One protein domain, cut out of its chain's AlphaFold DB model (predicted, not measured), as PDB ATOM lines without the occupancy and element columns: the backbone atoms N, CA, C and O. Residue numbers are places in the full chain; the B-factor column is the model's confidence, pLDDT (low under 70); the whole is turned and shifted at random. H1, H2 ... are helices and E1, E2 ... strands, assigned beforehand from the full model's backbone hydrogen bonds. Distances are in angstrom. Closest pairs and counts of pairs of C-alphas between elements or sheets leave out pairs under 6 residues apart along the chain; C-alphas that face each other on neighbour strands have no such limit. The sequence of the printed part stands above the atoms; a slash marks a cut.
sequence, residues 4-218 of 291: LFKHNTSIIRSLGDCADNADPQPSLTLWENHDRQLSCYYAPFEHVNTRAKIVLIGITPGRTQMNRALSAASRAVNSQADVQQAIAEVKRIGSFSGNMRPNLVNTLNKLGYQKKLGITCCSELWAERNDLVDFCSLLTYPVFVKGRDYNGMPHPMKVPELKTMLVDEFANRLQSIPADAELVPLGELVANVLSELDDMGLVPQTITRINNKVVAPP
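Overview. This is residues 4 to 218 of the 291 residues of an uncharacterized protein of Endozoicomonas montiporae CL-33 (UniProt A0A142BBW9). A small parallel sheet, E4 E3 E6, sits near the middle with H9 over one face, and a second small sheet, E1 E2 E5, lies toward one end. H3 and H4 form a helical hairpin with H2 aslant on H3, H5, H6 and H7 cluster toward the other end, and H8 grazes both sheets. The printed part has 215 residues with nine named helices and six named strands, in the order H1 H2 E1 E2 E3 H3 H4 H5 H6 H7 E4 E5 H8 E6 H9; the class is mixed. Sheet E1 E2 E5 is antiparallel, and the whole is compact, with a radius of gyration of the C-alphas of 16.6 A and spans of 49 by 43 by 29 A.

Arrangement. H1, residues 4 to 7, and H2, residues 9 to 15, meet only through their link. H2 touches H3, residues 63 to 78, at a steep tilt of 67 degrees; their closest C-alphas, of Arg 13 and Ser 74, are 4.9 A apart. E1, residues 29 to 33, and E2, residues 38 to 41, are an antiparallel hairpin, with N 30 and O 40 at 2.8 A, within hydrogen-bond range. E5, residues 143 to 145, is antiparallel to E2, with N 144 and O 39 at 2.9 A. E3, residues 54 to 58, is the inner strand, parallel to E4, residues 133 to 137, with N 136 and O 56 at 2.8 A, and to E6, residues 182 to 185, with N 55 and O 182 at 2.8 A. H3 and H4, residues 83 to 94, are a helical hairpin at a shallow tilt of 30 degrees; the closest C-alphas, of Ala 69 and Gly 94, are 4.5 A apart. H5, residues 100 to 110, touches H7, residues 122 to 126, with the closest C-alphas, of Val 105 and Cys 122, 5.3 A apart; H6, residues 113 to 117, is near both. E3, these five helices H3 to H7, and E4 form a strand-helix-strand unit, two parallel neighbour strands with helices between. H8, residues 160 to 175, only grazes both sheets. H9, residues 188 to 199, makes two layers with E4 E3 E6, a helix on one face, at a height over the sheet of 9.9 A. Each O i to N i+4 pair is within hydrogen-bond range in H2, H3, H4, H5, H6 and H9; H8 has 9 of 12, H7 0 of 1 but 2 of 2 O i to N i+3 pairs, and H1 is too short for one.

Along the chain. H1 begins at C-alpha 4, (-44.862, 0.641, -45.113). From first to last C-alpha H3 spans 22.4 A, H8 21.8 A, H9 16.4 A and E3 13.0 A. H9 ends at C-alpha 199, (-35.878, -25.039, -59.403).

Size, cuts and confidence. The two C-alphas farthest apart, of Ser 14 and Asn 211, are 51.3 A apart. The printed part has no cut; the links H2 to E1, E2 to E3 and E5 to H8 are long. No printed residue has a pLDDT under 70.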
ATOM      1  N   LEU A   4     -45.224   0.962 -46.492       90.25
ATOM      2  CA  LEU A   4     -44.862   0.641 -45.113       90.25
ATOM      3  C   LEU A   4     -43.995   1.727 -44.467       90.25
ATOM      4  O   LEU A   4     -44.248   2.093 -43.320       90.25
ATOM      5  N   PHE A   5     -43.048   2.326 -45.197       90.31
ATOM      6  CA  PHE A   5     -42.259   3.442 -44.661       90.31
ATOM      7  C   PHE A   5     -43.129   4.647 -44.308       90.31
ATOM      8  O   PHE A   5     -42.997   5.210 -43.220       90.31
ATOM      9  N   LYS A   6     -44.066   5.011 -45.197       87.44
ATOM     10  CA  LYS A   6     -45.036   6.082 -44.922       87.44
ATOM     11  C   LYS A   6     -45.858   5.788 -43.680       87.44
ATOM     12  O   LYS A   6     -45.977   6.643 -42.809       87.44
ATOM     13  N   HIS A   7     -46.420   4.584 -43.629       91.62
ATOM     14  CA  HIS A   7     -47.309   4.161 -42.558       91.62
ATOM     15  C   HIS A   7     -46.618   4.248 -41.192       91.62
ATOM     16  O   HIS A   7     -47.191   4.761 -40.238       91.62
ATOM     17  N   ASN A   8     -45.346   3.851 -41.130       93.69
ATOM     18  CA  ASN A   8     -44.567   3.828 -39.896       93.69
ATOM     19  C   ASN A   8     -43.812   5.139 -39.602       93.69
ATOM     20  O   ASN A   8     -43.089   5.215 -38.611       93.69
ATOM     21  N   THR A   9     -43.957   6.188 -40.424       91.25
ATOM     22  CA  THR A   9     -43.154   7.422 -40.302       91.25
ATOM     23  C   THR A   9     -43.324   8.109 -38.941       91.25
ATOM     24  O   THR A   9     -42.341   8.599 -38.390       91.25
ATOM     25  N   SER A  10     -44.538   8.146 -38.378       92.00
ATOM     26  CA  SER A  10     -44.793   8.754 -37.061       92.00
ATOM     27  C   SER A  10     -44.079   8.004 -35.934       92.00
ATOM     28  O   SER A  10     -43.415   8.630 -35.109       92.00
ATOM     29  N   ILE A  11     -44.153   6.669 -35.947       94.69
ATOM     30  CA  ILE A  11     -43.488   5.796 -34.976       94.69
ATOM     31  C   ILE A  11     -41.974   5.977 -35.095       94.69
ATOM     32  O   ILE A  11     -41.328   6.350 -34.120       94.69
ATOM     33  N   ILE A  12     -41.421   5.826 -36.304       93.94
ATOM     34  CA  ILE A  12     -39.985   5.979 -36.595       93.94
ATOM     35  C   ILE A  12     -39.454   7.335 -36.116       93.94
ATOM     36  O   ILE A  12     -38.371   7.406 -35.532       93.94
ATOM     37  N   ARG A  13     -40.220   8.415 -36.318       92.81
ATOM     38  CA  ARG A  13     -39.836   9.764 -35.879       92.81
ATOM     39  C   ARG A  13     -39.597   9.841 -34.370       92.81
ATOM     40  O   ARG A  13     -38.678  10.538 -33.956       92.81
ATOM     41  N   SER A  14     -40.388   9.118 -33.576       93.75
ATOM     42  CA  SER A  14     -40.290   9.111 -32.109       93.75
ATOM     43  C   SER A  14     -39.236   8.166 -31.521       93.75
ATOM     44  O   SER A  14     -38.947   8.277 -30.335       93.75
ATOM     45  N   LEU A  15     -38.655   7.253 -32.312       93.62
ATOM     46  CA  LEU A  15     -37.730   6.236 -31.787       93.62
ATOM     47  C   LEU A  15     -36.390   6.808 -31.311       93.62
ATOM     48  O   LEU A  15     -35.816   6.285 -30.359       93.62
ATOM     49  N   GLY A  16     -35.874   7.843 -31.981       92.06
ATOM     50  CA  GLY A  16     -34.510   8.319 -31.761       92.06
ATOM     51  C   GLY A  16     -33.460   7.243 -32.067       92.06
ATOM     52  O   GLY A  16     -33.658   6.384 -32.931       92.06
ATOM     53  N   ASP A  17     -32.329   7.300 -31.362       93.62
ATOM     54  CA  ASP A  17     -31.274   6.290 -31.460       93.62
ATOM     55  C   ASP A  17     -31.612   5.052 -30.616       93.62
ATOM     56  O   ASP A  17     -31.780   5.116 -29.399       93.62
ATOM     57  N   CYS A  18     -31.683   3.898 -31.277       94.56
ATOM     58  CA  CYS A  18     -31.952   2.602 -30.666       94.56
ATOM     59  C   CYS A  18     -30.634   1.892 -30.322       94.56
ATOM     60  O   CYS A  18     -29.731   1.807 -31.156       94.56
ATOM     61  N   ALA A  19     -30.534   1.306 -29.125       96.44
ATOM     62  CA  ALA A  19     -29.398   0.455 -28.774       96.44
ATOM     63  C   ALA A  19     -29.346  -0.803 -29.663       96.44
ATOM     64  O   ALA A  19     -30.381  -1.393 -29.968       96.44
ATOM     65  N   ASP A  20     -28.145  -1.268 -30.029       95.00
ATOM     66  CA  ASP A  20     -27.956  -2.420 -30.931       95.00
ATOM     67  C   ASP A  20     -28.693  -3.689 -30.458       95.00
ATOM     68  O   ASP A  20     -29.140  -4.490 -31.280       95.00
ATOM     69  N   ASN A  21     -28.825  -3.876 -29.143       94.62
ATOM     70  CA  ASN A  21     -29.467  -5.026 -28.507       94.62
ATOM     71  C   ASN A  21     -30.905  -4.758 -28.025       94.62
ATOM     72  O   ASN A  21     -31.463  -5.626 -27.356       94.62
ATOM     73  N   ALA A  22     -31.504  -3.608 -28.350       96.56
ATOM     74  CA  ALA A  22     -32.874  -3.294 -27.951       96.56
ATOM     75  C   ALA A  22     -33.878  -4.322 -28.496       96.56
ATOM     76  O   ALA A  22     -33.664  -4.921 -29.561       96.56
ATOM     77  N   ASP A  23     -34.959  -4.540 -27.746       96.69
ATOM     78  CA  ASP A  23     -36.090  -5.357 -28.179       96.69
ATOM     79  C   ASP A  23     -36.866  -4.716 -29.328       96.69
ATOM     80  O   ASP A  23     -36.932  -3.487 -29.407       96.69
ATOM     81  N   PRO A  24     -37.423  -5.528 -30.251       96.06
ATOM     82  CA  PRO A  24     -38.284  -5.003 -31.296       96.06
ATOM     83  C   PRO A  24     -39.451  -4.218 -30.695       96.06
ATOM     84  O   PRO A  24     -40.060  -4.639 -29.712       96.06
ATOM     85  N   GLN A  25     -39.768  -3.081 -31.305       95.25
ATOM     86  CA  GLN A  25     -40.869  -2.231 -30.867       95.25
ATOM     87  C   GLN A  25     -42.205  -2.894 -31.232       95.25
ATOM     88  O   GLN A  25     -42.447  -3.108 -32.421       95.25
ATOM     89  N   PRO A  26     -43.103  -3.176 -30.267       95.75
ATOM     90  CA  PRO A  26     -44.380  -3.835 -30.558       95.75
ATOM     91  C   PRO A  26     -45.274  -3.057 -31.533       95.75
ATOM     92  O   PRO A  26     -46.071  -3.644 -32.255       95.75
ATOM     93  N   SER A  27     -45.126  -1.731 -31.590       96.25
ATOM     94  CA  SER A  27     -45.841  -0.876 -32.545       96.25
ATOM     95  C   SER A  27     -45.386  -1.055 -33.997       96.25
ATOM     96  O   SER A  27     -46.064  -0.581 -34.901       96.25
ATOM     97  N   LEU A  28     -44.258  -1.735 -34.227       97.38
ATOM     98  CA  LEU A  28     -43.730  -2.063 -35.551       97.38
ATOM     99  C   LEU A  28     -44.012  -3.518 -35.953       97.38
ATOM    100  O   LEU A  28     -43.457  -3.980 -36.946       97.38
ATOM    101  N   THR A  29     -44.825  -4.266 -35.207       97.88
ATOM    102  CA  THR A  29     -45.168  -5.652 -35.558       97.88
ATOM    103  C   THR A  29     -45.891  -5.714 -36.905       97.88
ATOM    104  O   THR A  29     -46.890  -5.030 -37.116       97.88
ATOM    105  N   LEU A  30     -45.396  -6.561 -37.809       97.31
ATOM    106  CA  LEU A  30     -46.052  -6.883 -39.079       97.31
ATOM    107  C   LEU A  30     -46.978  -8.092 -38.926       97.31
ATOM    108  O   LEU A  30     -48.106  -8.066 -39.406       97.31
ATOM    109  N   TRP A  31     -46.502  -9.141 -38.253       97.88
ATOM    110  CA  TRP A  31     -47.281 -10.338 -37.945       97.88
ATOM    111  C   TRP A  31     -46.624 -11.157 -36.829       97.88
ATOM    112  O   TRP A  31     -45.419 -11.057 -36.577       97.88
ATOM    113  N   GLU A  32     -47.422 -12.013 -36.191       97.94
ATOM    114  CA  GLU A  32     -46.979 -12.992 -35.198       97.94
ATOM    115  C   GLU A  32     -47.608 -14.358 -35.489       97.94
ATOM    116  O   GLU A  32     -48.767 -14.456 -35.887       97.94
ATOM    117  N   ASN A  33     -46.843 -15.425 -35.267       97.69
ATOM    118  CA  ASN A  33     -47.315 -16.804 -35.296       97.69
ATOM    119  C   ASN A  33     -47.001 -17.436 -33.933       97.69
ATOM    120  O   ASN A  33     -45.865 -17.839 -33.656       97.69
ATOM    121  N   HIS A  34     -48.014 -17.496 -33.066       95.94
ATOM    122  CA  HIS A  34     -47.850 -17.941 -31.681       95.94
ATOM    123  C   HIS A  34     -47.517 -19.437 -31.564       95.94
ATOM    124  O   HIS A  34     -46.702 -19.804 -30.716       95.94
ATOM    125  N   ASP A  35     -48.038 -20.284 -32.458       95.38
ATOM    126  CA  ASP A  35     -47.777 -21.733 -32.455       95.38
ATOM    127  C   ASP A  35     -46.292 -22.045 -32.675       95.38
ATOM    128  O   ASP A  35     -45.699 -22.909 -32.022       95.38
ATOM    129  N   ARG A  36     -45.663 -21.308 -33.595       95.25
ATOM    130  CA  ARG A  36     -44.238 -21.449 -33.924       95.25
ATOM    131  C   ARG A  36     -43.351 -20.470 -33.162       95.25
ATOM    132  O   ARG A  36     -42.128 -20.554 -33.290       95.25
ATOM    133  N   GLN A  37     -43.945 -19.595 -32.348       97.19
ATOM    134  CA  GLN A  37     -43.275 -18.515 -31.621       97.19
ATOM    135  C   GLN A  37     -42.439 -17.630 -32.555       97.19
ATOM    136  O   GLN A  37     -41.301 -17.286 -32.227       97.19
ATOM    137  N   LEU A  38     -42.984 -17.321 -33.733       98.31
ATOM    138  CA  LEU A  38     -42.372 -16.421 -34.703       98.31
ATOM    139  C   LEU A  38     -43.000 -15.034 -34.593       98.31
ATOM    140  O   LEU A  38     -44.210 -14.913 -34.416       98.31
ATOM    141  N   SER A  39     -42.187 -14.002 -34.759       98.50
ATOM    142  CA  SER A  39     -42.660 -12.628 -34.902       98.50
ATOM    143  C   SER A  39     -41.835 -11.893 -35.948       98.50
ATOM    144  O   SER A  39     -40.629 -12.127 -36.084       98.50
ATOM    145  N   CYS A  40     -42.496 -11.025 -36.705       98.56
ATOM    146  CA  CYS A  40     -41.873 -10.197 -37.723       98.56
ATOM    147  C   CYS A  40     -42.174  -8.729 -37.459       98.56
ATOM    148  O   CYS A  40     -43.317  -8.362 -37.180       98.56
ATOM    149  N   TYR A  41     -41.146  -7.895 -37.566       98.50
ATOM    150  CA  TYR A  41     -41.239  -6.467 -37.285       98.50
ATOM    151  C   TYR A  41     -40.762  -5.665 -38.474       98.50
ATOM    152  O   TYR A  41     -39.821  -6.040 -39.166       98.50
ATOM    153  N   TYR A  42     -41.381  -4.515 -38.672       97.88
ATOM    154  CA  TYR A  42     -40.987  -3.580 -39.692       97.88
ATOM    155  C   TYR A  42     -39.625  -2.957 -39.364       97.88
ATOM    156  O   TYR A  42     -39.411  -2.365 -38.306       97.88
ATOM    157  N   ALA A  43     -38.721  -3.036 -40.335       96.44
ATOM    158  CA  ALA A  43     -37.549  -2.185 -40.444       96.44
ATOM    159  C   ALA A  43     -37.308  -1.884 -41.932       96.44
ATOM    160  O   ALA A  43     -37.546  -2.756 -42.768       96.44
ATOM    161  N   PRO A  44     -36.841  -0.675 -42.274       95.00
ATOM    162  CA  PRO A  44     -36.819  -0.171 -43.652       95.00
ATOM    163  C   PRO A  44     -35.712  -0.786 -44.538       95.00
ATOM    164  O   PRO A  44     -34.731  -0.128 -44.886       95.00
ATOM    165  N   PHE A  45     -35.867  -2.059 -44.909       95.69
ATOM    166  CA  PHE A  45     -34.964  -2.827 -45.786       95.69
ATOM    167  C   PHE A  45     -35.540  -3.062 -47.199       95.69
ATOM    168  O   PHE A  45     -34.974  -3.802 -48.013       95.69
ATOM    169  N   GLU A  46     -36.670  -2.434 -47.530       92.94
ATOM    170  CA  GLU A  46     -37.399  -2.653 -48.783       92.94
ATOM    171  C   GLU A  46     -36.806  -1.964 -50.019       92.94
ATOM    172  O   GLU A  46     -37.218  -2.284 -51.131       92.94
ATOM    173  N   HIS A  47     -35.839  -1.046 -49.876       94.62
ATOM    174  CA  HIS A  47     -35.182  -0.453 -51.048       94.62
ATOM    175  C   HIS A  47     -34.553  -1.546 -51.927       94.62
ATOM    176  O   HIS A  47     -34.048  -2.543 -51.406       94.62
ATOM    177  N   VAL A  48     -34.586  -1.362 -53.247       95.38
ATOM    178  CA  VAL A  48     -33.978  -2.255 -54.242       95.38
ATOM    179  C   VAL A  48     -33.069  -1.423 -55.131       95.38
ATOM    180  O   VAL A  48     -33.523  -0.457 -55.747       95.38
ATOM    181  N   ASN A  49     -31.799  -1.802 -55.207       96.56
ATOM    182  CA  ASN A  49     -30.860  -1.211 -56.145       96.56
ATOM    183  C   ASN A  49     -30.999  -1.892 -57.518       96.56
ATOM    184  O   ASN A  49     -30.425  -2.950 -57.771       96.56
ATOM    185  N   THR A  50     -31.733  -1.250 -58.426       96.50
ATOM    186  CA  THR A  50     -31.994  -1.743 -59.792       96.50
ATOM    187  C   THR A  50     -30.784  -1.653 -60.731       96.50
ATOM    188  O   THR A  50     -30.890  -1.977 -61.912       96.50
ATOM    189  N   ARG A  51     -29.624  -1.206 -60.233       96.69
ATOM    190  CA  ARG A  51     -28.353  -1.132 -60.976       96.69
ATOM    191  C   ARG A  51     -27.267  -2.041 -60.397       96.69
ATOM    192  O   ARG A  51     -26.124  -1.980 -60.847       96.69
ATOM    193  N   ALA A  52     -27.613  -2.864 -59.405       98.12
ATOM    194  CA  ALA A  52     -26.666  -3.735 -58.729       98.12
ATOM    195  C   ALA A  52     -25.967  -4.694 -59.708       98.12
ATOM    196  O   ALA A  52     -26.586  -5.241 -60.620       98.12
ATOM    197  N   LYS A  53     -24.670  -4.913 -59.484       98.44
ATOM    198  CA  LYS A  53     -23.855  -5.929 -60.166       98.44
ATOM    199  C   LYS A  53     -23.721  -7.207 -59.351       98.44
ATOM    200  O   LYS A  53     -23.533  -8.278 -59.920       98.44
ATOM    201  N   ILE A  54     -23.848  -7.099 -58.033       98.56
ATOM    202  CA  ILE A  54     -23.933  -8.240 -57.127       98.56
ATOM    203  C   ILE A  54     -25.094  -8.068 -56.153       98.56
ATOM    204  O   ILE A  54     -25.438  -6.951 -55.762       98.56
ATOM    205  N   VAL A  55     -25.666  -9.183 -55.716       98.62
ATOM    206  CA  VAL A  55     -26.695  -9.221 -54.675       98.62
ATOM    207  C   VAL A  55     -26.177 -10.063 -53.521       98.62
ATOM    208  O   VAL A  55     -25.984 -11.269 -53.662       98.62
ATOM    209  N   LEU A  56     -25.941  -9.441 -52.368       98.69
ATOM    210  CA  LEU A  56     -25.520 -10.159 -51.163       98.69
ATOM    211  C   LEU A  56     -26.759 -10.619 -50.406       98.69
ATOM    212  O   LEU A  56     -27.530  -9.770 -49.965       98.69
ATOM    213  N   ILE A  57     -26.946 -11.929 -50.240       98.56
ATOM    214  CA  ILE A  57     -28.202 -12.483 -49.717       98.56
ATOM    215  C   ILE A  57     -27.977 -13.113 -48.341       98.56
ATOM    216  O   ILE A  57     -27.304 -14.136 -48.210       98.56
ATOM    217  N   GLY A  58     -28.548 -12.490 -47.310       97.56
ATOM    218  CA  GLY A  58     -28.641 -13.029 -45.952       97.56
ATOM    219  C   GLY A  58     -29.970 -13.743 -45.678       97.56
ATOM    220  O   GLY A  58     -30.826 -13.869 -46.550       97.56
ATOM    221  N   ILE A  59     -30.163 -14.197 -44.437       97.31
ATOM    222  CA  ILE A  59     -31.407 -14.861 -44.007       97.31
ATOM    223  C   ILE A  59     -32.504 -13.820 -43.745       97.31
ATOM    224  O   ILE A  59     -33.526 -13.787 -44.422       97.31
ATOM    225  N   THR A  60     -32.285 -12.976 -42.742       97.88
ATOM    226  CA  THR A  60     -33.176 -11.905 -42.287       97.88
ATOM    227  C   THR A  60     -32.324 -10.874 -41.540       97.88
ATOM    228  O   THR A  60     -31.278 -11.250 -40.985       97.88
ATOM    229  N   PRO A  61     -32.701  -9.585 -41.500       97.38
ATOM    230  CA  PRO A  61     -32.020  -8.621 -40.651       97.38
ATOM    231  C   PRO A  61     -32.111  -9.027 -39.174       97.38
ATOM    232  O   PRO A  61     -33.193  -9.150 -38.609       97.38
ATOM    233  N   GLY A  62     -30.958  -9.212 -38.533       96.62
ATOM    234  CA  GLY A  62     -30.894  -9.440 -37.086       96.62
ATOM    235  C   GLY A  62     -31.120  -8.155 -36.287       96.62
ATOM    236  O   GLY A  62     -31.080  -7.047 -36.828       96.62
ATOM    237  N   ARG A  63     -31.264  -8.291 -34.970       96.81
ATOM    238  CA  ARG A  63     -31.530  -7.194 -34.025       96.81
ATOM    239  C   ARG A  63     -30.638  -5.958 -34.184       96.81
ATOM    240  O   ARG A  63     -31.140  -4.843 -34.268       96.81
ATOM    241  N   THR A  64     -29.323  -6.144 -34.294       96.94
ATOM    242  CA  THR A  64     -28.380  -5.030 -34.512       96.94
ATOM    243  C   THR A  64     -28.665  -4.288 -35.816       96.94
ATOM    244  O   THR A  64     -28.653  -3.061 -35.851       96.94
ATOM    245  N   GLN A  65     -28.966  -5.023 -36.888       97.75
ATOM    246  CA  GLN A  65     -29.277  -4.438 -38.190       97.75
ATOM    247  C   GLN A  65     -30.598  -3.668 -38.138       97.75
ATOM    248  O   GLN A  65     -30.655  -2.536 -38.612       97.75
ATOM    249  N   MET A  66     -31.622  -4.251 -37.503       98.00
ATOM    250  CA  MET A  66     -32.917  -3.616 -37.253       98.00
ATOM    251  C   MET A  66     -32.756  -2.286 -36.506       98.00
ATOM    252  O   MET A  66     -33.173  -1.249 -37.014       98.00
ATOM    253  N   ASN A  67     -32.109  -2.293 -35.338       98.06
ATOM    254  CA  ASN A  67     -31.986  -1.101 -34.493       98.06
ATOM    255  C   ASN A  67     -31.157   0.006 -35.162       98.06
ATOM    256  O   ASN A  67     -31.519   1.184 -35.093       98.06
ATOM    257  N   ARG A  68     -30.092  -0.351 -35.891       97.50
ATOM    258  CA  ARG A  68     -29.306   0.622 -36.668       97.50
ATOM    259  C   ARG A  68     -30.087   1.195 -37.846       97.50
ATOM    260  O   ARG A  68     -29.983   2.395 -38.100       97.50
ATOM    261  N   ALA A  69     -30.888   0.376 -38.530       97.25
ATOM    262  CA  ALA A  69     -31.766   0.842 -39.599       97.25
ATOM    263  C   ALA A  69     -32.849   1.791 -39.061       97.25
ATOM    264  O   ALA A  69     -33.052   2.866 -39.619       97.25
ATOM    265  N   LEU A  70     -33.490   1.453 -37.939       97.44
ATOM    266  CA  LEU A  70     -34.494   2.310 -37.298       97.44
ATOM    267  C   LEU A  70     -33.901   3.640 -36.819       97.44
ATOM    268  O   LEU A  70     -34.494   4.687 -37.067       97.44
ATOM    269  N   SER A  71     -32.701   3.623 -36.233       96.69
ATOM    270  CA  SER A  71     -31.991   4.846 -35.824       96.69
ATOM    271  C   SER A  71     -31.668   5.741 -37.025       96.69
ATOM    272  O   SER A  71     -31.900   6.951 -37.006       96.69
ATOM    273  N   ALA A  72     -31.170   5.148 -38.117       95.69
ATOM    274  CA  ALA A  72     -30.920   5.872 -39.359       95.69
ATOM    275  C   ALA A  72     -32.213   6.450 -39.958       95.69
ATOM    276  O   ALA A  72     -32.225   7.599 -40.397       95.69
ATOM    277  N   ALA A  73     -33.310   5.692 -39.920       95.12
ATOM    278  CA  ALA A  73     -34.601   6.137 -40.423       95.12
ATOM    279  C   ALA A  73     -35.180   7.273 -39.578       95.12
ATOM    280  O   ALA A  73     -35.700   8.238 -40.135       95.12
ATOM    281  N   SER A  74     -35.037   7.199 -38.252       95.19
ATOM    282  CA  SER A  74     -35.453   8.260 -37.336       95.19
ATOM    283  C   SER A  74     -34.730   9.568 -37.654       95.19
ATOM    284  O   SER A  74     -35.375  10.605 -37.823       95.19
ATOM    285  N   ARG A  75     -33.404   9.523 -37.851       94.25
ATOM    286  CA  ARG A  75     -32.623  10.693 -38.286       94.25
ATOM    287  C   ARG A  75     -33.088  11.230 -39.639       94.25
ATOM    288  O   ARG A  75     -33.345  12.426 -39.753       94.25
ATOM    289  N   ALA A  76     -33.253  10.358 -40.634       92.31
ATOM    290  CA  ALA A  76     -33.657  10.764 -41.978       92.31
ATOM    291  C   ALA A  76     -35.033  11.457 -41.985       92.31
ATOM    292  O   ALA A  76     -35.176  12.544 -42.549       92.31
ATOM    293  N   VAL A  77     -36.016  10.883 -41.280       90.81
ATOM    294  CA  VAL A  77     -37.366  11.451 -41.132       90.81
ATOM    295  C   VAL A  77     -37.336  12.808 -40.425       90.81
ATOM    296  O   VAL A  77     -38.062  13.716 -40.831       90.81
ATOM    297  N   ASN A  78     -36.513  12.964 -39.384       90.75
ATOM    298  CA  ASN A  78     -36.388  14.228 -38.653       90.75
ATOM    299  C   ASN A  78     -35.663  15.315 -39.464       90.75
ATOM    300  O   ASN A  78     -35.970  16.493 -39.312       90.75
ATOM    301  N   SER A  79     -34.761  14.931 -40.371       87.56
ATOM    302  CA  SER A  79     -34.054  15.858 -41.269       87.56
ATOM    303  C   SER A  79     -34.837  16.276 -42.525       87.56
ATOM    304  O   SER A  79     -34.288  16.986 -43.359       87.56
ATOM    305  N   GLN A  80     -36.093  15.831 -42.685       78.12
ATOM    306  CA  GLN A  80     -36.902  16.035 -43.903       78.12
ATOM    307  C   GLN A  80     -36.204  15.567 -45.197       78.12
ATOM    308  O   GLN A  80     -36.433  16.125 -46.270       78.12
ATOM    309  N   ALA A  81     -35.361  14.534 -45.105       75.81
ATOM    310  CA  ALA A  81     -34.696  13.956 -46.266       75.81
ATOM    311  C   ALA A  81     -35.716  13.404 -47.276       75.81
ATOM    312  O   ALA A  81     -36.803  12.950 -46.896       75.81
ATOM    313  N   ASP A  82     -35.348  13.387 -48.563       84.06
ATOM    314  CA  ASP A  82     -36.135  12.677 -49.572       84.06
ATOM    315  C   ASP A  82     -36.298  11.207 -49.164       84.06
ATOM    316  O   ASP A  82     -35.339  10.533 -48.789       84.06
ATOM    317  N   VAL A  83     -37.526  10.694 -49.240       80.12
ATOM    318  CA  VAL A  83     -37.858   9.359 -48.725       80.12
ATOM    319  C   VAL A  83     -37.118   8.259 -49.483       80.12
ATOM    320  O   VAL A  83     -36.737   7.258 -48.880       80.12
ATOM    321  N   GLN A  84     -36.909   8.402 -50.795       82.31
ATOM    322  CA  GLN A  84     -36.216   7.363 -51.559       82.31
ATOM    323  C   GLN A  84     -34.733   7.326 -51.200       82.31
ATOM    324  O   GLN A  84     -34.199   6.246 -50.937       82.31
ATOM    325  N   GLN A  85     -34.103   8.499 -51.122       85.25
ATOM    326  CA  GLN A  85     -32.723   8.634 -50.660       85.25
ATOM    327  C   GLN A  85     -32.567   8.135 -49.217       85.25
ATOM    328  O   GLN A  85     -31.627   7.401 -48.919       85.25
ATOM    329  N   ALA A  86     -33.529   8.446 -48.345       86.81
ATOM    330  CA  ALA A  86     -33.551   7.992 -46.962       86.81
ATOM    331  C   ALA A  86     -33.585   6.462 -46.854       86.81
ATOM    332  O   ALA A  86     -32.763   5.897 -46.144       86.81
ATOM    333  N   ILE A  87     -34.488   5.767 -47.557       90.25
ATOM    334  CA  ILE A  87     -34.575   4.297 -47.451       90.25
ATOM    335  C   ILE A  87     -33.313   3.638 -48.028       90.25
ATOM    336  O   ILE A  87     -32.821   2.669 -47.449       90.25
ATOM    337  N   ALA A  88     -32.756   4.163 -49.124       92.50
ATOM    338  CA  ALA A  88     -31.499   3.659 -49.680       92.50
ATOM    339  C   ALA A  88     -30.345   3.777 -48.668       92.50
ATOM    340  O   ALA A  88     -29.643   2.800 -48.394       92.50
ATOM    341  N   GLU A  89     -30.211   4.947 -48.043       92.56
ATOM    342  CA  GLU A  89     -29.190   5.216 -47.032       92.56
ATOM    343  C   GLU A  89     -29.378   4.360 -45.774       92.56
ATOM    344  O   GLU A  89     -28.429   3.774 -45.247       92.56
ATOM    345  N   VAL A  90     -30.619   4.220 -45.314       94.81
ATOM    346  CA  VAL A  90     -30.951   3.382 -44.164       94.81
ATOM    347  C   VAL A  90     -30.600   1.921 -44.428       94.81
ATOM    348  O   VAL A  90     -29.985   1.276 -43.572       94.81
ATOM    349  N   LYS A  91     -30.929   1.410 -45.619       95.69
ATOM    350  CA  LYS A  91     -30.560   0.057 -46.040       95.69
ATOM    351  C   LYS A  91     -29.037  -0.103 -46.037       95.69
ATOM    352  O   LYS A  91     -28.534  -1.034 -45.411       95.69
ATOM    353  N   ARG A  92     -28.287   0.838 -46.625       96.62
ATOM    354  CA  ARG A  92     -26.810   0.836 -46.611       96.62
ATOM    355  C   ARG A  92     -26.244   0.800 -45.186       96.62
ATOM    356  O   ARG A  92     -25.344   0.007 -44.901       96.62
ATOM    357  N   ILE A  93     -26.774   1.615 -44.270       95.88
ATOM    358  CA  ILE A  93     -26.324   1.657 -42.869       95.88
ATOM    359  C   ILE A  93     -26.644   0.349 -42.140       95.88
ATOM    360  O   ILE A  93     -25.769  -0.188 -41.451       95.88
ATOM    361  N   GLY A  94     -27.872  -0.158 -42.273       95.62
ATOM    362  CA  GLY A  94     -28.372  -1.311 -41.527       95.62
ATOM    363  C   GLY A  94     -27.811  -2.646 -42.011       95.62
ATOM    364  O   GLY A  94     -27.479  -3.503 -41.186       95.62
ATOM    365  N   SER A  95     -27.648  -2.820 -43.324       97.25
ATOM    366  CA  SER A  95     -27.298  -4.106 -43.927       97.25
ATOM    367  C   SER A  95     -25.938  -4.623 -43.471       97.25
ATOM    368  O   SER A  95     -24.916  -3.927 -43.552       97.25
ATOM    369  N   PHE A  96     -25.941  -5.862 -42.974       96.38
ATOM    370  CA  PHE A  96     -24.782  -6.573 -42.427       96.38
ATOM    371  C   PHE A  96     -24.001  -5.769 -41.379       96.38
ATOM    372  O   PHE A  96     -22.804  -5.966 -41.213       96.38
ATOM    373  N   SER A  97     -24.647  -4.824 -40.694       94.06
ATOM    374  CA  SER A  97     -24.003  -3.966 -39.698       94.06
ATOM    375  C   SER A  97     -23.598  -4.722 -38.424       94.06
ATOM    376  O   SER A  97     -23.972  -5.873 -38.192       94.06
ATOM    377  N   GLY A  98     -22.783  -4.071 -37.592       92.75
ATOM    378  CA  GLY A  98     -22.177  -4.678 -36.409       92.75
ATOM    379  C   GLY A  98     -20.946  -5.516 -36.755       92.75
ATOM    380  O   GLY A  98     -20.265  -5.275 -37.753       92.75
ATOM    381  N   ASN A  99     -20.667  -6.522 -35.928       91.06
ATOM    382  CA  ASN A  99     -19.429  -7.309 -36.004       91.06
ATOM    383  C   ASN A  99     -19.334  -8.217 -37.243       91.06
ATOM    384  O   ASN A  99     -18.279  -8.792 -37.491       91.06
ATOM    385  N   MET A 100     -20.412  -8.367 -38.019       93.62
ATOM    386  CA  MET A 100     -20.406  -9.207 -39.220       93.62
ATOM    387  C   MET A 100     -19.883  -8.483 -40.468       93.62
ATOM    388  O   MET A 100     -19.333  -9.144 -41.347       93.62
ATOM    389  N   ARG A 101     -19.989  -7.145 -40.555       96.94
ATOM    390  CA  ARG A 101     -19.541  -6.397 -41.746       96.94
ATOM    391  C   ARG A 101     -18.062  -6.622 -42.060       96.94
ATOM    392  O   ARG A 101     -17.770  -6.940 -43.208       96.94
ATOM    393  N   PRO A 102     -17.129  -6.518 -41.090       97.12
ATOM    394  CA  PRO A 102     -15.711  -6.724 -41.381       97.12
ATOM    395  C   PRO A 102     -15.422  -8.137 -41.902       97.12
ATOM    396  O   PRO A 102     -14.666  -8.300 -42.856       97.12
ATOM    397  N   ASN A 103     -16.085  -9.156 -41.344       97.31
ATOM    398  CA  ASN A 103     -15.960 -10.533 -41.827       97.31
ATOM    399  C   ASN A 103     -16.431 -10.669 -43.277       97.31
ATOM    400  O   ASN A 103     -15.775 -11.340 -44.074       97.31
ATOM    401  N   LEU A 104     -17.554 -10.032 -43.620       98.19
ATOM    402  CA  LEU A 104     -18.107 -10.075 -44.968       98.19
ATOM    403  C   LEU A 104     -17.198  -9.352 -45.965       98.19
ATOM    404  O   LEU A 104     -16.913  -9.905 -47.020       98.19
ATOM    405  N   VAL A 105     -16.679  -8.174 -45.610       98.56
ATOM    406  CA  VAL A 105     -15.703  -7.442 -46.434       98.56
ATOM    407  C   VAL A 105     -14.468  -8.302 -46.706       98.56
ATOM    408  O   VAL A 105     -14.087  -8.469 -47.864       98.56
ATOM    409  N   ASN A 106     -13.880  -8.907 -45.670       98.06
ATOM    410  CA  ASN A 106     -12.712  -9.779 -45.824       98.06
ATOM    411  C   ASN A 106     -13.022 -11.008 -46.681       98.06
ATOM    412  O   ASN A 106     -12.223 -11.381 -47.537       98.06
ATOM    413  N   THR A 107     -14.196 -11.610 -46.480       98.06
ATOM    414  CA  THR A 107     -14.666 -12.740 -47.289       98.06
ATOM    415  C   THR A 107     -14.760 -12.339 -48.755       98.06
ATOM    416  O   THR A 107     -14.104 -12.955 -49.583       98.06
ATOM    417  N   LEU A 108     -15.484 -11.269 -49.086       98.44
ATOM    418  CA  LEU A 108     -15.647 -10.815 -50.470       98.44
ATOM    419  C   LEU A 108     -14.304 -10.469 -51.130       98.44
ATOM    420  O   LEU A 108     -14.086 -10.835 -52.284       98.44
ATOM    421  N   ASN A 109     -13.386  -9.849 -50.381       98.25
ATOM    422  CA  ASN A 109     -12.033  -9.571 -50.856       98.25
ATOM    423  C   ASN A 109     -11.244 -10.859 -51.162       98.25
ATOM    424  O   ASN A 109     -10.546 -10.936 -52.175       98.25
ATOM    425  N   LYS A 110     -11.351 -11.889 -50.309       97.69
ATOM    426  CA  LYS A 110     -10.705 -13.196 -50.536       97.69
ATOM    427  C   LYS A 110     -11.304 -13.915 -51.745       97.69
ATOM    428  O   LYS A 110     -10.565 -14.535 -52.498       97.69
ATOM    429  N   LEU A 111     -12.614 -13.777 -51.953       97.00
ATOM    430  CA  LEU A 111     -13.335 -14.314 -53.110       97.00
ATOM    431  C   LEU A 111     -13.098 -13.524 -54.412       97.00
ATOM    432  O   LEU A 111     -13.599 -13.916 -55.460       97.00
ATOM    433  N   GLY A 112     -12.337 -12.424 -54.370       97.19
ATOM    434  CA  GLY A 112     -11.937 -11.668 -55.557       97.19
ATOM    435  C   GLY A 112     -12.978 -10.674 -56.082       97.19
ATOM    436  O   GLY A 112     -12.796 -10.134 -57.178       97.19
ATOM    437  N   TYR A 113     -14.043 -10.383 -55.325       98.00
ATOM    438  CA  TYR A 113     -15.101  -9.466 -55.771       98.00
ATOM    439  C   TYR A 113     -14.609  -8.039 -56.000       98.00
ATOM    440  O   TYR A 113     -15.095  -7.377 -56.909       98.00
ATOM    441  N   GLN A 114     -13.615  -7.571 -55.247       98.00
ATOM    442  CA  GLN A 114     -12.996  -6.263 -55.457       98.00
ATOM    443  C   GLN A 114     -12.414  -6.140 -56.871       98.00
ATOM    444  O   GLN A 114     -12.676  -5.164 -57.571       98.00
ATOM    445  N   LYS A 115     -11.738  -7.192 -57.356       97.50
ATOM    446  CA  LYS A 115     -11.208  -7.236 -58.727       97.50
ATOM    447  C   LYS A 115     -12.336  -7.338 -59.749       97.50
ATOM    448  O   LYS A 115     -12.332  -6.594 -60.723       97.50
ATOM    449  N   LYS A 116     -13.315  -8.219 -59.506       96.69
ATOM    450  CA  LYS A 116     -14.480  -8.415 -60.388       96.69
ATOM    451  C   LYS A 116     -15.282  -7.126 -60.594       96.69
ATOM    452  O   LYS A 116     -15.815  -6.898 -61.674       96.69
ATOM    453  N   LEU A 117     -15.353  -6.290 -59.563       98.12
ATOM    454  CA  LEU A 117     -16.128  -5.053 -59.541       98.12
ATOM    455  C   LEU A 117     -15.313  -3.801 -59.896       98.12
ATOM    456  O   LEU A 117     -15.886  -2.716 -59.993       98.12
ATOM    457  N   GLY A 118     -13.996  -3.932 -60.084       98.12
ATOM    458  CA  GLY A 118     -13.112  -2.795 -60.353       98.12
ATOM    459  C   GLY A 118     -13.056  -1.792 -59.195       98.12
ATOM    460  O   GLY A 118     -13.053  -0.586 -59.431       98.12
ATOM    461  N   ILE A 119     -13.060  -2.286 -57.954       98.50
ATOM    462  CA  ILE A 119     -12.938  -1.488 -56.724       98.50
ATOM    463  C   ILE A 119     -11.694  -1.912 -55.942       98.50
ATOM    464  O   ILE A 119     -11.189  -3.025 -56.107       98.50
ATOM    465  N   THR A 120     -11.186  -1.035 -55.078       97.81
ATOM    466  CA  THR A 120      -9.966  -1.316 -54.304       97.81
ATOM    467  C   THR A 120     -10.268  -2.292 -53.172       97.81
ATOM    468  O   THR A 120      -9.494  -3.215 -52.911       97.81
ATOM    469  N   CYS A 121     -11.411  -2.110 -52.511       98.44
ATOM    470  CA  CYS A 121     -11.845  -2.948 -51.401       98.44
ATOM    471  C   CYS A 121     -13.366  -3.108 -51.395       98.44
ATOM    472  O   CYS A 121     -14.109  -2.144 -51.575       98.44
ATOM    473  N   CYS A 122     -13.860  -4.303 -51.062       98.69
ATOM    474  CA  CYS A 122     -15.295  -4.542 -50.905       98.69
ATOM    475  C   CYS A 122     -15.958  -3.729 -49.774       98.69
ATOM    476  O   CYS A 122     -17.183  -3.729 -49.681       98.69
ATOM    477  N   SER A 123     -15.210  -3.005 -48.930       98.38
ATOM    478  CA  SER A 123     -15.799  -2.030 -47.998       98.38
ATOM    479  C   SER A 123     -16.496  -0.872 -48.717       98.38
ATOM    480  O   SER A 123     -17.467  -0.342 -48.181       98.38
ATOM    481  N   GLU A 124     -16.059  -0.523 -49.934       98.50
ATOM    482  CA  GLU A 124     -16.663   0.536 -50.759       98.50
ATOM    483  C   GLU A 124     -18.135   0.244 -51.103       98.50
ATOM    484  O   GLU A 124     -18.913   1.164 -51.336       98.50
ATOM    485  N   LEU A 125     -18.562  -1.025 -51.054       98.50
ATOM    486  CA  LEU A 125     -19.959  -1.438 -51.243       98.50
ATOM    487  C   LEU A 125     -20.906  -0.858 -50.185       98.50
ATOM    488  O   LEU A 125     -22.096  -0.670 -50.438       98.50
ATOM    489  N   TRP A 126     -20.387  -0.567 -48.992       97.94
ATOM    490  CA  TRP A 126     -21.108   0.143 -47.938       97.94
ATOM    491  C   TRP A 126     -20.807   1.638 -47.943       97.94
ATOM    492  O   TRP A 126     -21.170   2.296 -46.979       97.94
ATOM    493  N   ALA A 127     -20.148   2.186 -48.960       96.12
ATOM    494  CA  ALA A 127     -19.761   3.590 -49.032       96.12
ATOM    495  C   ALA A 127     -19.961   4.119 -50.464       96.12
ATOM    496  O   ALA A 127     -21.090   4.114 -50.954       96.12
ATOM    497  N   GLU A 128     -18.899   4.567 -51.130       95.56
ATOM    498  CA  GLU A 128     -18.940   5.280 -52.411       95.56
ATOM    499  C   GLU A 128     -19.448   4.410 -53.566       95.56
ATOM    500  O   GLU A 128     -20.013   4.935 -54.524       95.56
ATOM    501  N   ARG A 129     -19.270   3.085 -53.474       97.81
ATOM    502  CA  ARG A 129     -19.652   2.111 -54.505       97.81
ATOM    503  C   ARG A 129     -20.883   1.290 -54.136       97.81
ATOM    504  O   ARG A 129     -21.038   0.146 -54.567       97.81
ATOM    505  N   ASN A 130     -21.783   1.867 -53.336       97.44
ATOM    506  CA  ASN A 130     -23.064   1.235 -53.018       97.44
ATOM    507  C   ASN A 130     -23.949   1.026 -54.264       97.44
ATOM    508  O   ASN A 130     -24.793   0.135 -54.269       97.44
ATOM    509  N   ASP A 131     -23.693   1.766 -55.349       97.38
ATOM    510  CA  ASP A 131     -24.323   1.568 -56.658       97.38
ATOM    511  C   ASP A 131     -24.129   0.151 -57.222       97.38
ATOM    512  O   ASP A 131     -24.985  -0.324 -57.966       97.38
ATOM    513  N   LEU A 132     -23.058  -0.548 -56.832       98.56
ATOM    514  CA  LEU A 132     -22.724  -1.880 -57.336       98.56
ATOM    515  C   LEU A 132     -23.431  -3.039 -56.626       98.56
ATOM    516  O   LEU A 132     -23.354  -4.168 -57.114       98.56
ATOM    517  N   VAL A 133     -24.090  -2.807 -55.491       98.62
ATOM    518  CA  VAL A 133     -24.625  -3.887 -54.652       98.62
ATOM    519  C   VAL A 133     -26.088  -3.673 -54.295       98.62
ATOM    520  O   VAL A 133     -26.508  -2.564 -53.970       98.62
ATOM    521  N   ASP A 134     -26.861  -4.757 -54.291       98.25
ATOM    522  CA  ASP A 134     -28.082  -4.831 -53.494       98.25
ATOM    523  C   ASP A 134     -27.836  -5.712 -52.264       98.25
ATOM    524  O   ASP A 134     -27.356  -6.842 -52.363       98.25
ATOM    525  N   PHE A 135     -28.148  -5.187 -51.079       97.81
ATOM    526  CA  PHE A 135     -28.141  -5.981 -49.854       97.81
ATOM    527  C   PHE A 135     -29.506  -6.628 -49.659       97.81
ATOM    528  O   PHE A 135     -30.472  -5.962 -49.300       97.81
ATOM    529  N   CYS A 136     -29.603  -7.927 -49.862       94.31
ATOM    530  CA  CYS A 136     -30.865  -8.636 -49.806       94.31
ATOM    531  C   CYS A 136     -30.914  -9.589 -48.606       94.31
ATOM    532  O   CYS A 136     -29.894 -10.084 -48.127       94.31
ATOM    533  N   SER A 137     -32.119  -9.855 -48.120       96.62
ATOM    534  CA  SER A 137     -32.394 -10.959 -47.204       96.62
ATOM    535  C   SER A 137     -33.496 -11.803 -47.818       96.62
ATOM    536  O   SER A 137     -34.417 -11.239 -48.407       96.62
ATOM    537  N   LEU A 138     -33.427 -13.122 -47.637       97.94
ATOM    538  CA  LEU A 138     -34.523 -14.030 -47.979       97.94
ATOM    539  C   LEU A 138     -35.853 -13.554 -47.375       97.94
ATOM    540  O   LEU A 138     -36.877 -13.521 -48.044       97.94
ATOM    541  N   LEU A 139     -35.813 -13.141 -46.109       98.12
ATOM    542  CA  LEU A 139     -36.927 -12.521 -45.408       98.12
ATOM    543  C   LEU A 139     -36.603 -11.032 -45.254       98.12
ATOM    544  O   LEU A 139     -35.719 -10.674 -44.471       98.12
ATOM    545  N   THR A 140     -37.281 -10.175 -46.027       95.88
ATOM    546  CA  THR A 140     -36.989  -8.729 -46.126       95.88
ATOM    547  C   THR A 140     -36.912  -8.046 -44.759       95.88
ATOM    548  O   THR A 140     -36.034  -7.216 -44.524       95.88
ATOM    549  N   TYR A 141     -37.827  -8.405 -43.862       97.69
ATOM    550  CA  TYR A 141     -37.994  -7.783 -42.554       97.69
ATOM    551  C   TYR A 141     -37.405  -8.647 -41.431       97.69
ATOM    552  O   TYR A 141     -37.336  -9.868 -41.591       97.69
ATOM    553  N   PRO A 142     -36.979  -8.041 -40.303       98.25
ATOM    554  CA  PRO A 142     -36.540  -8.765 -39.115       98.25
ATOM    555  C   PRO A 142     -37.545  -9.830 -38.671       98.25
ATOM    556  O   PRO A 142     -38.695  -9.516 -38.359       98.25
ATOM    557  N   VAL A 143     -37.094 -11.084 -38.612       98.56
ATOM    558  CA  VAL A 143     -37.859 -12.215 -38.074       98.56
ATOM    559  C   VAL A 143     -37.157 -12.775 -36.844       98.56
ATOM    560  O   VAL A 143     -35.939 -12.974 -36.827       98.56
ATOM    561  N   PHE A 144     -37.946 -13.070 -35.814       98.44
ATOM    562  CA  PHE A 144     -37.483 -13.634 -34.554       98.44
ATOM    563  C   PHE A 144     -38.194 -14.950 -34.263       98.44
ATOM    564  O   PHE A 144     -39.359 -15.125 -34.606       98.44
ATOM    565  N   VAL A 145     -37.496 -15.871 -33.595       97.75
ATOM    566  CA  VAL A 145     -38.067 -17.101 -33.040       97.75
ATOM    567  C   VAL A 145     -37.800 -17.147 -31.539       97.75
ATOM    568  O   VAL A 145     -36.649 -17.111 -31.090       97.75
ATOM    569  N   LYS A 146     -38.864 -17.189 -30.731       96.38
ATOM    570  CA  LYS A 146     -38.781 -17.087 -29.259       96.38
ATOM    571  C   LYS A 146     -37.986 -15.850 -28.802       96.38
ATOM    572  O   LYS A 146     -37.116 -15.954 -27.937       96.38
ATOM    573  N   GLY A 147     -38.200 -14.712 -29.466       95.75
ATOM    574  CA  GLY A 147     -37.504 -13.448 -29.190       95.75
ATOM    575  C   GLY A 147     -36.022 -13.399 -29.594       95.75
ATOM    576  O   GLY A 147     -35.339 -12.421 -29.300       95.75
ATOM    577  N   ARG A 148     -35.478 -14.422 -30.265       96.44
ATOM    578  CA  ARG A 148     -34.087 -14.432 -30.763       96.44
ATOM    579  C   ARG A 148     -34.057 -14.315 -32.279       96.44
ATOM    580  O   ARG A 148     -35.005 -14.753 -32.920       96.44
ATOM    581  N   ASP A 149     -32.974 -13.766 -32.827       96.56
ATOM    582  CA  ASP A 149     -32.782 -13.659 -34.280       96.56
ATOM    583  C   ASP A 149     -33.074 -15.010 -34.952       96.56
ATOM    584  O   ASP A 149     -32.524 -16.048 -34.555       96.56
ATOM    585  N   TYR A 150     -33.962 -15.010 -35.946       97.06
ATOM    586  CA  TYR A 150     -34.286 -16.218 -36.690       97.06
ATOM    587  C   TYR A 150     -33.062 -16.699 -37.476       97.06
ATOM    588  O   TYR A 150     -32.400 -15.944 -38.185       97.06
ATOM    589  N   ASN A 151     -32.755 -17.986 -37.342       92.69
ATOM    590  CA  ASN A 151     -31.535 -18.594 -37.872       92.69
ATOM    591  C   ASN A 151     -31.801 -19.627 -38.978       92.69
ATOM    592  O   ASN A 151     -30.914 -20.421 -39.288       92.69
ATOM    593  N   GLY A 152     -33.018 -19.653 -39.531       94.56
ATOM    594  CA  GLY A 152     -33.451 -20.665 -40.499       94.56
ATOM    595  C   GLY A 152     -34.248 -21.828 -39.930       94.56
ATOM    596  O   GLY A 152     -34.634 -22.717 -40.685       94.56
ATOM    597  N   MET A 153     -34.489 -21.850 -38.617       94.00
ATOM    598  CA  MET A 153     -35.266 -22.897 -37.957       94.00
ATOM    599  C   MET A 153     -36.522 -22.311 -37.305       94.00
ATOM    600  O   MET A 153     -36.395 -21.436 -36.444       94.00
ATOM    601  N   PRO A 154     -37.730 -22.799 -37.651       94.94
ATOM    602  CA  PRO A 154     -38.048 -23.843 -38.649       94.94
ATOM    603  C   PRO A 154     -37.704 -23.432 -40.092       94.94
ATOM    604  O   PRO A 154     -37.675 -22.244 -40.370       94.94
ATOM    605  N   HIS A 155     -37.496 -24.394 -41.003       96.25
ATOM    606  CA  HIS A 155     -37.162 -24.113 -42.411       96.25
ATOM    607  C   HIS A 155     -38.198 -23.177 -43.067       96.25
ATOM    608  O   HIS A 155     -39.394 -23.478 -42.974       96.25
ATOM    609  N   PRO A 156     -37.794 -22.089 -43.752       97.19
ATOM    610  CA  PRO A 156     -38.723 -21.031 -44.153       97.19
ATOM    611  C   PRO A 156     -39.737 -21.497 -45.207       97.19
ATOM    612  O   PRO A 156     -40.907 -21.153 -45.123       97.19
ATOM    613  N   MET A 157     -39.353 -22.411 -46.102       96.06
ATOM    614  CA  MET A 157     -40.276 -23.005 -47.086       96.06
ATOM    615  C   MET A 157     -41.380 -23.885 -46.467       96.06
ATOM    616  O   MET A 157     -42.340 -24.244 -47.147       96.06
ATOM    617  N   LYS A 158     -41.266 -24.242 -45.177       96.06
ATOM    618  CA  LYS A 158     -42.242 -25.073 -44.444       96.06
ATOM    619  C   LYS A 158     -43.186 -24.258 -43.554       96.06
ATOM    620  O   LYS A 158     -44.020 -24.846 -42.864       96.06
ATOM    621  N   VAL A 159     -43.041 -22.935 -43.525       97.31
ATOM    622  CA  VAL A 159     -43.888 -22.027 -42.742       97.31
ATOM    623  C   VAL A 159     -44.620 -21.108 -43.719       97.31
ATOM    624  O   VAL A 159     -43.935 -20.405 -44.455       97.31
ATOM    625  N   PRO A 160     -45.968 -21.116 -43.770       96.56
ATOM    626  CA  PRO A 160     -46.729 -20.385 -44.787       96.56
ATOM    627  C   PRO A 160     -46.343 -18.909 -44.918       96.56
ATOM    628  O   PRO A 160     -46.053 -18.455 -46.019       96.56
ATOM    629  N   GLU A 161     -46.242 -18.192 -43.801       96.81
ATOM    630  CA  GLU A 161     -45.933 -16.761 -43.755       96.81
ATOM    631  C   GLU A 161     -44.519 -16.473 -44.282       96.81
ATOM    632  O   GLU A 161     -44.316 -15.554 -45.071       96.81
ATOM    633  N   LEU A 162     -43.541 -17.310 -43.913       98.25
ATOM    634  CA  LEU A 162     -42.168 -17.191 -44.411       98.25
ATOM    635  C   LEU A 162     -42.072 -17.568 -45.892       98.25
ATOM    636  O   LEU A 162     -41.334 -16.933 -46.640       98.25
ATOM    637  N   LYS A 163     -42.822 -18.583 -46.330       97.75
ATOM    638  CA  LYS A 163     -42.876 -19.001 -47.734       97.75
ATOM    639  C   LYS A 163     -43.475 -17.905 -48.617       97.75
ATOM    640  O   LYS A 163     -42.940 -17.671 -49.694       97.75
ATOM    641  N   THR A 164     -44.518 -17.216 -48.158       96.62
ATOM    642  CA  THR A 164     -45.070 -16.033 -48.839       96.62
ATOM    643  C   THR A 164     -44.006 -14.949 -48.999       96.62
ATOM    644  O   THR A 164     -43.791 -14.478 -50.110       96.62
ATOM    645  N   MET A 165     -43.234 -14.630 -47.953       97.56
ATOM    646  CA  MET A 165     -42.122 -13.672 -48.089       97.56
ATOM    647  C   MET A 165     -41.071 -14.122 -49.121       97.56
ATOM    648  O   MET A 165     -40.489 -13.293 -49.815       97.56
ATOM    649  N   LEU A 166     -40.826 -15.425 -49.267       97.88
ATOM    650  CA  LEU A 166     -39.881 -15.950 -50.257       97.88
ATOM    651  C   LEU A 166     -40.417 -15.880 -51.696       97.88
ATOM    652  O   LEU A 166     -39.743 -15.375 -52.593       97.88
ATOM    653  N   VAL A 167     -41.613 -16.418 -51.920       96.25
ATOM    654  CA  VAL A 167     -42.176 -16.609 -53.264       96.25
ATOM    655  C   VAL A 167     -42.817 -15.326 -53.790       96.25
ATOM    656  O   VAL A 167     -42.686 -15.026 -54.972       96.25
ATOM    657  N   ASP A 168     -43.442 -14.535 -52.918       92.94
ATOM    658  CA  ASP A 168     -44.228 -13.371 -53.332       92.94
ATOM    659  C   ASP A 168     -43.460 -12.056 -53.144       92.94
ATOM    660  O   ASP A 168     -43.706 -11.097 -53.871       92.94
ATOM    661  N   GLU A 169     -42.506 -11.972 -52.212       94.00
ATOM    662  CA  GLU A 169     -41.731 -10.739 -52.000       94.00
ATOM    663  C   GLU A 169     -40.304 -10.852 -52.542       94.00
ATOM    664  O   GLU A 169     -39.886 -10.040 -53.369       94.00
ATOM    665  N   PHE A 170     -39.542 -11.853 -52.094       97.25
ATOM    666  CA  PHE A 170     -38.138 -12.010 -52.470       97.25
ATOM    667  C   PHE A 170     -37.976 -12.321 -53.964       97.25
ATOM    668  O   PHE A 170     -37.198 -11.643 -54.635       97.25
ATOM    669  N   ALA A 171     -38.743 -13.265 -54.518       96.06
ATOM    670  CA  ALA A 171     -38.686 -13.555 -55.953       96.06
ATOM    671  C   ALA A 171     -39.086 -12.340 -56.810       96.06
ATOM    672  O   ALA A 171     -38.388 -11.993 -57.760       96.06
ATOM    673  N   ASN A 172     -40.153 -11.624 -56.435       93.62
ATOM    674  CA  ASN A 172     -40.570 -10.403 -57.136       93.62
ATOM    675  C   ASN A 172     -39.521  -9.286 -57.041       93.62
ATOM    676  O   ASN A 172     -39.301  -8.547 -58.003       93.62
ATOM    677  N   ARG A 173     -38.816  -9.179 -55.910       94.50
ATOM    678  CA  ARG A 173     -37.674  -8.268 -55.771       94.50
ATOM    679  C   ARG A 173     -36.566  -8.609 -56.766       94.50
ATOM    680  O   ARG A 173     -36.029  -7.688 -57.379       94.50
ATOM    681  N   LEU A 174     -36.232  -9.889 -56.942       96.75
ATOM    682  CA  LEU A 174     -35.204 -10.311 -57.900       96.75
ATOM    683  C   LEU A 174     -35.552  -9.911 -59.341       96.75
ATOM    684  O   LEU A 174     -34.652  -9.544 -60.089       96.75
ATOM    685  N   GLN A 175     -36.836  -9.870 -59.711       95.38
ATOM    686  CA  GLN A 175     -37.272  -9.388 -61.033       95.38
ATOM    687  C   GLN A 175     -36.946  -7.904 -61.282       95.38
ATOM    688  O   GLN A 175     -36.852  -7.469 -62.425       95.38
ATOM    689  N   SER A 176     -36.770  -7.112 -60.219       95.31
ATOM    690  CA  SER A 176     -36.397  -5.692 -60.319       95.31
ATOM    691  C   SER A 176     -34.882  -5.468 -60.400       95.31
ATOM    692  O   SER A 176     -34.437  -4.329 -60.552       95.31
ATOM    693  N   ILE A 177     -34.083  -6.527 -60.256       96.94
ATOM    694  CA  ILE A 177     -32.620  -6.484 -60.308       96.94
ATOM    695  C   ILE A 177     -32.168  -6.965 -61.697       96.94
ATOM    696  O   ILE A 177     -32.782  -7.883 -62.245       96.94
ATOM    697  N   PRO A 178     -31.098  -6.396 -62.284       96.94
ATOM    698  CA  PRO A 178     -30.586  -6.854 -63.571       96.94
ATOM    699  C   PRO A 178     -30.297  -8.362 -63.589       96.94
ATOM    700  O   PRO A 178     -29.754  -8.909 -62.630       96.94
ATOM    701  N   ALA A 179     -30.647  -9.042 -64.682       96.38
ATOM    702  CA  ALA A 179     -30.418 -10.484 -64.835       96.38
ATOM    703  C   ALA A 179     -28.921 -10.844 -64.932       96.38
ATOM    704  O   ALA A 179     -28.530 -11.964 -64.612       96.38
ATOM    705  N   ASP A 180     -28.069  -9.891 -65.332       96.00
ATOM    706  CA  ASP A 180     -26.608 -10.039 -65.354       96.00
ATOM    707  C   ASP A 180     -25.956  -9.850 -63.972       96.00
ATOM    708  O   ASP A 180     -24.743 -10.026 -63.845       96.00
ATOM    709  N   ALA A 181     -26.727  -9.500 -62.935       97.94
ATOM    710  CA  ALA A 181     -26.216  -9.471 -61.573       97.94
ATOM    711  C   ALA A 181     -25.895 -10.891 -61.079       97.94
ATOM    712  O   ALA A 181     -26.563 -11.869 -61.426       97.94
ATOM    713  N   GLU A 182     -24.875 -11.004 -60.233       98.00
ATOM    714  CA  GLU A 182     -24.536 -12.261 -59.566       98.00
ATOM    715  C   GLU A 182     -25.140 -12.313 -58.162       98.00
ATOM    716  O   GLU A 182     -24.972 -11.390 -57.359       98.00
ATOM    717  N   LEU A 183     -25.800 -13.426 -57.838       98.56
ATOM    718  CA  LEU A 183     -26.260 -13.699 -56.484       98.56
ATOM    719  C   LEU A 183     -25.142 -14.321 -55.648       98.56
ATOM    720  O   LEU A 183     -24.552 -15.340 -56.011       98.56
ATOM    721  N   VAL A 184     -24.914 -13.737 -54.474       98.38
ATOM    722  CA  VAL A 184     -23.936 -14.198 -53.488       98.38
ATOM    723  C   VAL A 184     -24.685 -14.652 -52.230       98.38
ATOM    724  O   VAL A 184     -24.950 -13.838 -51.336       98.38
ATOM    725  N   PRO A 185     -25.077 -15.937 -52.144       97.88
ATOM    726  CA  PRO A 185     -25.734 -16.474 -50.957       97.88
ATOM    727  C   PRO A 185     -24.770 -16.568 -49.778       97.88
ATOM    728  O   PRO A 185     -23.653 -17.057 -49.920       97.88
ATOM    729  N   LEU A 186     -25.209 -16.150 -48.592       97.44
ATOM    730  CA  LEU A 186     -24.393 -16.185 -47.378       97.44
ATOM    731  C   LEU A 186     -24.895 -17.269 -46.419       97.44
ATOM    732  O   LEU A 186     -25.816 -17.060 -45.626       97.44
ATOM    733  N   GLY A 187     -24.229 -18.421 -46.453       95.69
ATOM    734  CA  GLY A 187     -24.533 -19.601 -45.648       95.69
ATOM    735  C   GLY A 187     -25.408 -20.644 -46.351       95.69
ATOM    736  O   GLY A 187     -26.120 -20.368 -47.313       95.69
ATOM    737  N   GLU A 188     -25.359 -21.868 -45.823       94.12
ATOM    738  CA  GLU A 188     -25.986 -23.060 -46.414       94.12
ATOM    739  C   GLU A 188     -27.512 -22.957 -46.529       94.12
ATOM    740  O   GLU A 188     -28.076 -23.335 -47.549       94.12
ATOM    741  N   LEU A 189     -28.189 -22.383 -45.525       96.31
ATOM    742  CA  LEU A 189     -29.635 -22.159 -45.605       96.31
ATOM    743  C   LEU A 189     -30.000 -21.317 -46.834       96.31
ATOM    744  O   LEU A 189     -30.948 -21.648 -47.540       96.31
ATOM    745  N   VAL A 190     -29.253 -20.235 -47.076       97.88
ATOM    746  CA  VAL A 190     -29.527 -19.337 -48.198       97.88
ATOM    747  C   VAL A 190     -29.284 -20.053 -49.522       97.88
ATOM    748  O   VAL A 190     -30.109 -19.943 -50.421       97.88
ATOM    749  N   ALA A 191     -28.211 -20.843 -49.616       97.19
ATOM    750  CA  ALA A 191     -27.933 -21.673 -50.786       97.19
ATOM    751  C   ALA A 191     -29.082 -22.641 -51.101       97.19
ATOM    752  O   ALA A 191     -29.509 -22.736 -52.250       97.19
ATOM    753  N   ASN A 192     -29.596 -23.331 -50.079       96.56
ATOM    754  CA  ASN A 192     -30.659 -24.320 -50.239       96.56
ATOM    755  C   ASN A 192     -31.967 -23.667 -50.688       96.56
ATOM    756  O   ASN A 192     -32.558 -24.109 -51.668       96.56
ATOM    757  N   VAL A 193     -32.372 -22.569 -50.040       97.88
ATOM    758  CA  VAL A 193     -33.584 -21.835 -50.426       97.88
ATOM    759  C   VAL A 193     -33.453 -21.248 -51.831       97.88
ATOM    760  O   VAL A 193     -34.397 -21.343 -52.606       97.88
ATOM    761  N   LEU A 194     -32.293 -20.689 -52.200       97.88
ATOM    762  CA  LEU A 194     -32.073 -20.231 -53.576       97.88
ATOM    763  C   LEU A 194     -32.141 -21.376 -54.581       97.88
ATOM    764  O   LEU A 194     -32.679 -21.171 -55.658       97.88
ATOM    765  N   SER A 195     -31.633 -22.565 -54.244       97.06
ATOM    766  CA  SER A 195     -31.777 -23.728 -55.120       97.06
ATOM    767  C   SER A 195     -33.246 -24.108 -55.299       97.06
ATOM    768  O   SER A 195     -33.660 -24.327 -56.426       97.06
ATOM    769  N   GLU A 196     -34.042 -24.122 -54.222       96.88
ATOM    770  CA  GLU A 196     -35.483 -24.400 -54.306       96.88
ATOM    771  C   GLU A 196     -36.230 -23.356 -55.151       96.88
ATOM    772  O   GLU A 196     -37.123 -23.713 -55.913       96.88
ATOM    773  N   LEU A 197     -35.878 -22.071 -55.036       97.12
ATOM    774  CA  LEU A 197     -36.486 -21.002 -55.836       97.12
ATOM    775  C   LEU A 197     -36.037 -21.046 -57.305       97.12
ATOM    776  O   LEU A 197     -36.841 -20.781 -58.197       97.12
ATOM    777  N   ASP A 198     -34.778 -21.392 -57.566       95.88
ATOM    778  CA  ASP A 198     -34.248 -21.570 -58.921       95.88
ATOM    779  C   ASP A 198     -34.910 -22.766 -59.622       95.88
ATOM    780  O   ASP A 198     -35.352 -22.644 -60.761       95.88
ATOM    781  N   ASP A 199     -35.126 -23.877 -58.904       95.12
ATOM    782  CA  ASP A 199     -35.878 -25.039 -59.403       95.12
ATOM    783  C   ASP A 199     -37.343 -24.685 -59.751       95.12
ATOM    784  O   ASP A 199     -37.966 -25.338 -60.590       95.12
ATOM    785  N   MET A 200     -37.900 -23.632 -59.136       95.88
ATOM    786  CA  MET A 200     -39.223 -23.074 -59.461       95.88
ATOM    787  C   MET A 200     -39.194 -22.053 -60.614       95.88
ATOM    788  O   MET A 200     -40.248 -21.542 -60.992       95.88
ATOM    789  N   GLY A 201     -38.022 -21.727 -61.166       96.12
ATOM    790  CA  GLY A 201     -37.852 -20.705 -62.204       96.12
ATOM    791  C   GLY A 201     -37.983 -19.266 -61.693       96.12
ATOM    792  O   GLY A 201     -38.266 -18.359 -62.474       96.12
ATOM    793  N   LEU A 202     -37.811 -19.044 -60.386       96.69
ATOM    794  CA  LEU A 202     -38.015 -17.743 -59.736       96.69
ATOM    795  C   LEU A 202     -36.731 -16.917 -59.583       96.69
ATOM    796  O   LEU A 202     -36.788 -15.796 -59.073       96.69
ATOM    797  N   VAL A 203     -35.585 -17.445 -60.015       97.06
ATOM    798  CA  VAL A 203     -34.283 -16.782 -59.898       97.06
ATOM    799  C   VAL A 203     -33.732 -16.457 -61.293       97.06
ATOM    800  O   VAL A 203     -33.177 -17.328 -61.951       97.06
ATOM    801  N   PRO A 204     -33.884 -15.210 -61.779       96.31
ATOM    802  CA  PRO A 204     -33.426 -14.838 -63.120       96.31
ATOM    803  C   PRO A 204     -31.921 -14.532 -63.197       96.31
ATOM    804  O   PRO A 204     -31.373 -14.432 -64.293       96.31
ATOM    805  N   GLN A 205     -31.258 -14.331 -62.055       97.56
ATOM    806  CA  GLN A 205     -29.837 -13.993 -61.970       97.56
ATOM    807  C   GLN A 205     -28.915 -15.213 -62.011       97.56
ATOM    808  O   GLN A 205     -29.306 -16.350 -61.760       97.56
ATOM    809  N   THR A 206     -27.630 -14.948 -62.242       94.75
ATOM    810  CA  THR A 206     -26.579 -15.970 -62.170       94.75
ATOM    811  C   THR A 206     -26.226 -16.322 -60.721       94.75
ATOM    812  O   THR A 206     -26.165 -15.452 -59.850       94.75
ATOM    813  N   ILE A 207     -25.954 -17.606 -60.458       95.25
ATOM    814  CA  ILE A 207     -25.521 -18.109 -59.147       95.25
ATOM    815  C   ILE A 207     -24.336 -19.057 -59.339       95.25
ATOM    816  O   ILE A 207     -24.374 -19.944 -60.194       95.25
ATOM    817  N   THR A 208     -23.294 -18.910 -58.521       94.25
ATOM    818  CA  THR A 208     -22.145 -19.827 -58.543       94.25
ATOM    819  C   THR A 208     -22.569 -21.235 -58.102       94.25
ATOM    820  O   THR A 208     -23.158 -21.418 -57.033       94.25
ATOM    821  N   ARG A 209     -22.241 -22.249 -58.916       93.94
ATOM    822  CA  ARG A 209     -22.569 -23.661 -58.665       93.94
ATOM    823  C   ARG A 209     -21.362 -24.585 -58.861       93.94
ATOM    824  O   ARG A 209     -20.538 -24.360 -59.740       93.94
ATOM    825  N   ILE A 210     -21.312 -25.671 -58.088       90.69
ATOM    826  CA  ILE A 210     -20.432 -26.834 -58.308       90.69
ATOM    827  C   ILE A 210     -21.300 -28.088 -58.294       90.69
ATOM    828  O   ILE A 210     -22.066 -28.292 -57.354       90.69
ATOM    829  N   ASN A 211     -21.167 -28.952 -59.308       88.19
ATOM    830  CA  ASN A 211     -21.943 -30.196 -59.424       88.19
ATOM    831  C   ASN A 211     -23.453 -29.954 -59.228       88.19
ATOM    832  O   ASN A 211     -24.105 -30.626 -58.430       88.19
ATOM    833  N   ASN A 212     -23.979 -28.927 -59.903       87.31
ATOM    834  CA  ASN A 212     -25.353 -28.422 -59.804       87.31
ATOM    835  C   ASN A 212     -25.798 -27.919 -58.420       87.31
ATOM    836  O   ASN A 212     -26.952 -27.534 -58.269       87.31
ATOM    837  N   LYS A 213     -24.918 -27.828 -57.420       91.69
ATOM    838  CA  LYS A 213     -25.246 -27.267 -56.102       91.69
ATOM    839  C   LYS A 213     -24.823 -25.810 -56.008       91.69
ATOM    840  O   LYS A 213     -23.691 -25.487 -56.364       91.69
ATOM    841  N   VAL A 214     -25.713 -24.958 -55.498       95.94
ATOM    842  CA  VAL A 214     -25.389 -23.567 -55.153       95.94
ATOM    843  C   VAL A 214     -24.247 -23.554 -54.144       95.94
ATOM    844  O   VAL A 214     -24.311 -24.223 -53.111       95.94
ATOM    845  N   VAL A 215     -23.202 -22.787 -54.439       94.88
ATOM    846  CA  VAL A 215     -22.084 -22.584 -53.522       94.88
ATOM    847  C   VAL A 215     -22.322 -21.304 -52.737       94.88
ATOM    848  O   VAL A 215     -22.540 -20.245 -53.318       94.88
ATOM    849  N   ALA A 216     -22.244 -21.400 -51.412       96.31
ATOM    850  CA  ALA A 216     -22.354 -20.255 -50.522       96.31
ATOM    851  C   ALA A 216     -21.118 -20.137 -49.625       96.31
ATOM    852  O   ALA A 216     -20.797 -21.081 -48.895       96.31
ATOM    853  N   PRO A 217     -20.453 -18.969 -49.609       96.69
ATOM    854  CA  PRO A 217     -19.551 -18.599 -48.528       96.69
ATOM    855  C   PRO A 217     -20.246 -18.699 -47.157       96.69
ATOM    856  O   PRO A 217     -21.474 -18.591 -47.070       96.69
ATOM    857  N   PRO A 218     -19.496 -18.890 -46.057       96.25
ATOM    858  CA  PRO A 218     -20.084 -18.960 -44.727       96.25
ATOM    859  C   PRO A 218     -20.811 -17.653 -44.386       96.25
ATOM    860  O   PRO A 218     -20.345 -16.561 -44.713       96.25
TER     861      PRO A 218